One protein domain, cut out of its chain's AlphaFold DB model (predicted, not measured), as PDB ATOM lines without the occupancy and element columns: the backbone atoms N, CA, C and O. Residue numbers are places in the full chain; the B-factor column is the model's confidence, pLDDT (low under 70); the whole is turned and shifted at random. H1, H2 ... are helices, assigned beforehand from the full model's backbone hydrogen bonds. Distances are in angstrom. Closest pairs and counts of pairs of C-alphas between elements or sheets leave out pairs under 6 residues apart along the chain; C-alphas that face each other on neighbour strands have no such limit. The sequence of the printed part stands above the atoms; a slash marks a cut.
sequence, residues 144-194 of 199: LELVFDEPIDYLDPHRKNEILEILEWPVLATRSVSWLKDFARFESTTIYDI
ATOM      1  N   LEU A 144     137.464 -94.732  11.810       80.62
ATOM      2  CA  LEU A 144     137.812 -96.143  11.738       80.62
ATOM      3  C   LEU A 144     136.664 -96.940  12.348       80.62
ATOM      4  O   LEU A 144     136.406 -96.845  13.547       80.62
ATOM      5  N   GLU A 145     135.980 -97.726  11.523       86.12
ATOM      6  CA  GLU A 145     134.969 -98.663  11.998       86.12
ATOM      7  C   GLU A 145     135.616-100.029  12.259       86.12
ATOM      8  O   GLU A 145     136.232-100.622  11.374       86.12
ATOM      9  N   LEU A 146     135.497-100.518  13.494       85.25
ATOM     10  CA  LEU A 146     135.952-101.851  13.886       85.25
ATOM     11  C   LEU A 146     134.755-102.802  13.863       85.25
ATOM     12  O   LEU A 146     133.917-102.772  14.765       85.25
ATOM     13  N   VAL A 147     134.690-103.642  12.830       86.44
ATOM     14  CA  VAL A 147     133.664-104.680  12.685       86.44
ATOM     15  C   VAL A 147     134.287-106.031  13.014       86.44
ATOM     16  O   VAL A 147     135.301-106.417  12.437       86.44
ATOM     17  N   PHE A 148     133.688-106.739  13.967       86.00
ATOM     18  CA  PHE A 148     134.083-108.095  14.321       86.00
ATOM     19  C   PHE A 148     133.137-109.081  13.633       86.00
ATOM     20  O   PHE A 148     131.972-109.178  14.011       86.00
ATOM     21  N   ASP A 149     133.634-109.798  12.623       86.19
ATOM     22  CA  ASP A 149     132.819-110.720  11.815       86.19
ATOM     23  C   ASP A 149     132.516-112.053  12.526       86.19
ATOM     24  O   ASP A 149     131.594-112.779  12.149       86.19
ATOM     25  N   GLU A 150     133.285-112.397  13.560       88.00
ATOM     26  CA  GLU A 150     133.103-113.630  14.325       88.00
ATOM     27  C   GLU A 150     132.109-113.449  15.483       88.00
ATOM     28  O   GLU A 150     132.049-112.378  16.090       88.00
ATOM     29  N   PRO A 151     131.348-114.500  15.853       85.56
ATOM     30  CA  PRO A 151     130.506-114.456  17.040       85.56
ATOM     31  C   PRO A 151     131.387-114.335  18.291       85.56
ATOM     32  O   PRO A 151     132.045-115.288  18.711       85.56
ATOM     33  N   ILE A 152     131.401-113.143  18.884       85.44
ATOM     34  CA  ILE A 152     132.131-112.856  20.117       85.44
ATOM     35  C   ILE A 152     131.218-113.111  21.316       85.44
ATOM     36  O   ILE A 152     130.099-112.603  21.386       85.44
ATOM     37  N   ASP A 153     131.726-113.865  22.289       87.81
ATOM     38  CA  ASP A 153     131.120-113.933  23.612       87.81
ATOM     39  C   ASP A 153     131.496-112.682  24.420       87.81
ATOM     40  O   ASP A 153     132.594-112.576  24.965       87.81
ATOM     41  N   TYR A 154     130.583-111.712  24.466       85.50
ATOM     42  CA  TYR A 154     130.756-110.462  25.214       85.50
ATOM     43  C   TYR A 154     130.567-110.624  26.731       85.50
ATOM     44  O   TYR A 154     130.805-109.665  27.473       85.50
ATOM     45  N   LEU A 155     130.123-111.799  27.195       84.69
ATOM     46  CA  LEU A 155     130.005-112.105  28.622       84.69
ATOM     47  C   LEU A 155     131.350-112.529  29.223       84.69
ATOM     48  O   LEU A 155     131.527-112.392  30.433       84.69
ATOM     49  N   ASP A 156     132.293-113.003  28.402       90.06
ATOM     50  CA  ASP A 156     133.652-113.316  28.842       90.06
ATOM     51  C   ASP A 156     134.401-112.023  29.233       90.06
ATOM     52  O   ASP A 156     134.667-111.171  28.372       90.06
ATOM     53  N   PRO A 157     134.787-111.854  30.516       87.38
ATOM     54  CA  PRO A 157     135.485-110.662  30.982       87.38
ATOM     55  C   PRO A 157     136.819-110.425  30.270       87.38
ATOM     56  O   PRO A 157     137.213-109.271  30.101       87.38
ATOM     57  N   HIS A 158     137.516-111.485  29.845       90.19
ATOM     58  CA  HIS A 158     138.799-111.345  29.157       90.19
ATOM     59  C   HIS A 158     138.618-110.705  27.780       90.19
ATOM     60  O   HIS A 158     139.201-109.654  27.515       90.19
ATOM     61  N   ARG A 159     137.732-111.263  26.948       87.69
ATOM     62  CA  ARG A 159     137.436-110.716  25.615       87.69
ATOM     63  C   ARG A 159     136.825-109.320  25.677       87.69
ATOM     64  O   ARG A 159     137.187-108.455  24.881       87.69
ATOM     65  N   LYS A 160     135.925-109.075  26.637       87.88
ATOM     66  CA  LYS A 160     135.336-107.745  26.870       87.88
ATOM     67  C   LYS A 160     136.420-106.698  27.145       87.88
ATOM     68  O   LYS A 160     136.378-105.621  26.553       87.88
ATOM     69  N   ASN A 161     137.392-107.013  28.001       89.12
ATOM     70  CA  ASN A 161     138.466-106.083  28.355       89.12
ATOM     71  C   ASN A 161     139.443-105.842  27.197       89.12
ATOM     72  O   ASN A 161     139.814-104.694  26.972       89.12
ATOM     73  N   GLU A 162     139.794-106.872  26.423       89.31
ATOM     74  CA  GLU A 162     140.655-106.727  25.238       89.31
ATOM     75  C   GLU A 162     140.041-105.781  24.191       89.31
ATOM     76  O   GLU A 162     140.716-104.899  23.660       89.31
ATOM     77  N   ILE A 163     138.734-105.905  23.926       88.69
ATOM     78  CA  ILE A 163     138.026-105.026  22.980       88.69
ATOM     79  C   ILE A 163     138.002-103.580  23.488       88.69
ATOM     80  O   ILE A 163     138.204-102.643  22.712       88.69
ATOM     81  N   LEU A 164     137.760-103.383  24.787       88.25
ATOM     82  CA  LEU A 164     137.769-102.053  25.397       88.25
ATOM     83  C   LEU A 164     139.169-101.423  25.374       88.25
ATOM     84  O   LEU A 164     139.276-100.231  25.096       88.25
ATOM     85  N   GLU A 165     140.226-102.207  25.578       88.25
ATOM     86  CA  GLU A 165     141.613-101.737  25.499       88.25
ATOM     87  C   GLU A 165     141.971-101.259  24.082       88.25
ATOM     88  O   GLU A 165     142.536-100.177  23.914       88.25
ATOM     89  N   ILE A 166     141.554-102.001  23.049       87.31
ATOM     90  CA  ILE A 166     141.726-101.589  21.645       87.31
ATOM     91  C   ILE A 166     140.988-100.272  21.363       87.31
ATOM     92  O   ILE A 166     141.537 -99.375  20.722       87.31
ATOM     93  N   LEU A 167     139.756-100.133  21.863       84.75
ATOM     94  CA  LEU A 167     138.939 -98.925  21.695       84.75
ATOM     95  C   LEU A 167     139.503 -97.698  22.425       84.75
ATOM     96  O   LEU A 167     139.152 -96.568  22.080       84.75
ATOM     97  N   GLU A 168     140.328 -97.895  23.450       82.75
ATOM     98  CA  GLU A 168     140.967 -96.817  24.212       82.75
ATOM     99  C   GLU A 168     142.364 -96.464  23.704       82.75
ATOM    100  O   GLU A 168     142.974 -95.513  24.198       82.75
ATOM    101  N   TRP A 169     142.857 -97.165  22.681       79.88
ATOM    102  CA  TRP A 169     144.181 -96.922  22.135       79.88
ATOM    103  C   TRP A 169     144.253 -95.546  21.432       79.88
ATOM    104  O   TRP A 169     143.690 -95.363  20.348       79.88
ATOM    105  N   PRO A 170     145.046 -94.582  21.950       69.56
ATOM    106  CA  PRO A 170     145.095 -93.198  21.453       69.56
ATOM    107  C   PRO A 170     145.762 -93.020  20.076       69.56
ATOM    108  O   PRO A 170     145.822 -91.912  19.553       69.56
ATOM    109  N   VAL A 171     146.304 -94.094  19.501       72.06
ATOM    110  CA  VAL A 171     146.956 -94.109  18.183       72.06
ATOM    111  C   VAL A 171     145.923 -94.348  17.083       72.06
ATOM    112  O   VAL A 171     146.137 -93.909  15.959       72.06
ATOM    113  N   LEU A 172     144.807 -95.016  17.401       66.31
ATOM    114  CA  LEU A 172     143.771 -95.368  16.429       66.31
ATOM    115  C   LEU A 172     142.721 -94.266  16.275       66.31
ATOM    116  O   LEU A 172     142.270 -94.013  15.162       66.31
ATOM    117  N   ALA A 173     142.338 -93.603  17.367       72.56
ATOM    118  CA  ALA A 173     141.347 -92.534  17.323       72.56
ATOM    119  C   ALA A 173     141.500 -91.552  18.492       72.56
ATOM    120  O   ALA A 173     141.874 -91.921  19.603       72.56
ATOM    121  N   THR A 174     141.140 -90.288  18.255       74.50
ATOM    122  CA  THR A 174     141.040 -89.263  19.311       74.50
ATOM    123  C   THR A 174     139.789 -89.434  20.177       74.50
ATOM    124  O   THR A 174     139.762 -88.975  21.320       74.50
ATOM    125  N   ARG A 175     138.746 -90.083  19.645       78.44
ATOM    126  CA  ARG A 175     137.509 -90.446  20.348       78.44
ATOM    127  C   ARG A 175     136.994 -91.779  19.819       78.44
ATOM    128  O   ARG A 175     136.953 -91.972  18.611       78.44
ATOM    129  N   SER A 176     136.549 -92.655  20.715       82.81
ATOM    130  CA  SER A 176     135.869 -93.903  20.366       82.81
ATOM    131  C   SER A 176     134.415 -93.875  20.825       82.81
ATOM    132  O   SER A 176     134.095 -93.388  21.912       82.81
ATOM    133  N   VAL A 177     133.528 -94.386  19.973       84.38
ATOM    134  CA  VAL A 177     132.108 -94.596  20.268       84.38
ATOM    135  C   VAL A 177     131.870 -96.099  20.210       84.38
ATOM    136  O   VAL A 177     132.179 -96.731  19.204       84.38
ATOM    137  N   SER A 178     131.378 -96.686  21.299       87.69
ATOM    138  CA  SER A 178     131.147 -98.127  21.384       87.69
ATOM    139  C   SER A 178     129.991 -98.428  22.323       87.69
ATOM    140  O   SER A 178     130.014 -98.039  23.492       87.69
ATOM    141  N   TRP A 179     129.018 -99.194  21.824       90.69
ATOM    142  CA  TRP A 179     127.887 -99.666  22.620       90.69
ATOM    143  C   TRP A 179     128.347-100.489  23.832       90.69
ATOM    144  O   TRP A 179     127.736-100.413  24.894       90.69
ATOM    145  N   LEU A 180     129.448-101.240  23.700       88.94
ATOM    146  CA  LEU A 180     129.990-102.084  24.767       88.94
ATOM    147  C   LEU A 180     130.564-101.236  25.906       88.94
ATOM    148  O   LEU A 180     130.387-101.564  27.081       88.94
ATOM    149  N   LYS A 181     131.219-100.122  25.562       87.75
ATOM    150  CA  LYS A 181     131.754 -99.160  26.532       87.75
ATOM    151  C   LYS A 181     130.626 -98.468  27.296       87.75
ATOM    152  O   LYS A 181     130.685 -98.373  28.523       87.75
ATOM    153  N   ASP A 182     129.585 -98.045  26.584       88.94
ATOM    154  CA  ASP A 182     128.401 -97.435  27.194       88.94
ATOM    155  C   ASP A 182     127.650 -98.431  28.088       88.94
ATOM    156  O   ASP A 182     127.246 -98.082  29.200       88.94
ATOM    157  N   PHE A 183     127.539 -99.690  27.660       88.25
ATOM    158  CA  PHE A 183     126.918-100.754  28.443       88.25
ATOM    159  C   PHE A 183     127.704-101.080  29.722       88.25
ATOM    160  O   PHE A 183     127.115-101.133  30.798       88.25
ATOM    161  N   ALA A 184     129.030-101.229  29.648       85.81
ATOM    162  CA  ALA A 184     129.868-101.476  30.829       85.81
ATOM    163  C   ALA A 184     129.801-100.316  31.840       85.81
ATOM    164  O   ALA A 184     129.761-100.519  33.058       85.81
ATOM    165  N   ARG A 185     129.738 -99.077  31.339       86.00
ATOM    166  CA  ARG A 185     129.516 -97.903  32.183       86.00
ATOM    167  C   ARG A 185     128.147 -97.953  32.858       86.00
ATOM    168  O   ARG A 185     128.072 -97.656  34.042       86.00
ATOM    169  N   PHE A 186     127.100 -98.331  32.133       86.75
ATOM    170  CA  PHE A 186     125.747 -98.462  32.676       86.75
ATOM    171  C   PHE A 186     125.636 -99.574  33.734       86.75
ATOM    172  O   PHE A 186     125.037 -99.362  34.787       86.75
ATOM    173  N   GLU A 187     126.260-100.725  33.485       84.31
ATOM    174  CA  GLU A 187     126.328-101.865  34.407       84.31
ATOM    175  C   GLU A 187     127.007-101.485  35.732       84.31
ATOM    176  O   GLU A 187     126.517-101.824  36.806       84.31
ATOM    177  N   SER A 188     128.104-100.723  35.676       81.25
ATOM    178  CA  SER A 188     128.824-100.294  36.886       81.25
ATOM    179  C   SER A 188     128.112 -99.202  37.694       81.25
ATOM    180  O   SER A 188     128.331 -99.101  38.902       81.25
ATOM    181  N   THR A 189     127.271 -98.375  37.067       81.56
ATOM    182  CA  THR A 189     126.568 -97.270  37.745       81.56
ATOM    183  C   THR A 189     125.175 -97.632  38.248       81.56
ATOM    184  O   THR A 189     124.629 -96.896  39.074       81.56
ATOM    185  N   THR A 190     124.599 -98.746  37.795       74.00
ATOM    186  CA  THR A 190     123.212 -99.118  38.098       74.00
ATOM    187  C   THR A 190     123.174-100.358  38.987       74.00
ATOM    188  O   THR A 190     123.424-101.471  38.539       74.00
ATOM    189  N   ILE A 191     122.831-100.178  40.267       66.69
ATOM    190  CA  ILE A 191     122.574-101.299  41.180       66.69
ATOM    191  C   ILE A 191     121.159-101.809  40.905       66.69
ATOM    192  O   ILE A 191     120.180-101.098  41.132       66.69
ATOM    193  N   TYR A 192     121.052-103.045  40.429       62.59
ATOM    194  CA  TYR A 192     119.774-103.736  40.328       62.59
ATOM    195  C   TYR A 192     119.362-104.245  41.711       62.59
ATOM    196  O   TYR A 192     119.853-105.274  42.167       62.59
ATOM    197  N   ASP A 193     118.449-103.538  42.375       56.47
ATOM    198  CA  ASP A 193     117.757-104.081  43.543       56.47
ATOM    199  C   ASP A 193     116.607-104.968  43.050       56.47
ATOM    200  O   ASP A 193     115.478-104.521  42.824       56.47
ATOM    201  N   ILE A 194     116.922-106.235  42.770       63.66
ATOM    202  CA  ILE A 194     115.900-107.239  42.470       63.66
ATOM    203  C   ILE A 194     115.261-107.599  43.807       63.66
ATOM    204  O   ILE A 194     115.660-108.562  44.457       63.66
TER     205      ILE A 194
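Overview. This is residues 144 to 194 of the 199 residues of an uncharacterized protein of Onchocerca ochengi (UniProt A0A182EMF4). A wide loop, residues 144 to 156, leads into two short helices, H1 then H2, which meet only loosely and at a steep angle; a long loop joins them, and residues 185 to 194, with the last part of H2, stick out as an arm. The printed part has 51 residues, with two named helices and no named strand; the class is all helix, though under half of the residues are in named elements. It is loose, with a radius of gyration of the C-alphas of 12.6 A, and elongated, spanning 40 by 25 by 16 A.

Arrangement. Look first at H1, residues 157 to 167, then H2, residues 179 to 189. They are close but not clearly touching: their closest C-alphas, of Leu 164 and Lys 181, are 6.8 A apart. They run opposite ways at a steep tilt of 61 degrees. In H1 and H2 every O i to N i+4 pair is within hydrogen-bond range.

Along the chain. Find C-alpha 157 at (135.485, -110.662, 30.982); from there H1 runs 15.4 A to C-alpha 167. H2, also 15.4 A long, ends at C-alpha 189, (126.568, -97.270, 37.745).

Size, cuts and confidence. The two farthest C-alphas, of Val 171 and Ile 194, are 41.6 A apart. The printed part has no cut; the link from H1 to H2 is long. The model's pLDDT is under 70 at residues 170, 172 and 191 to 194.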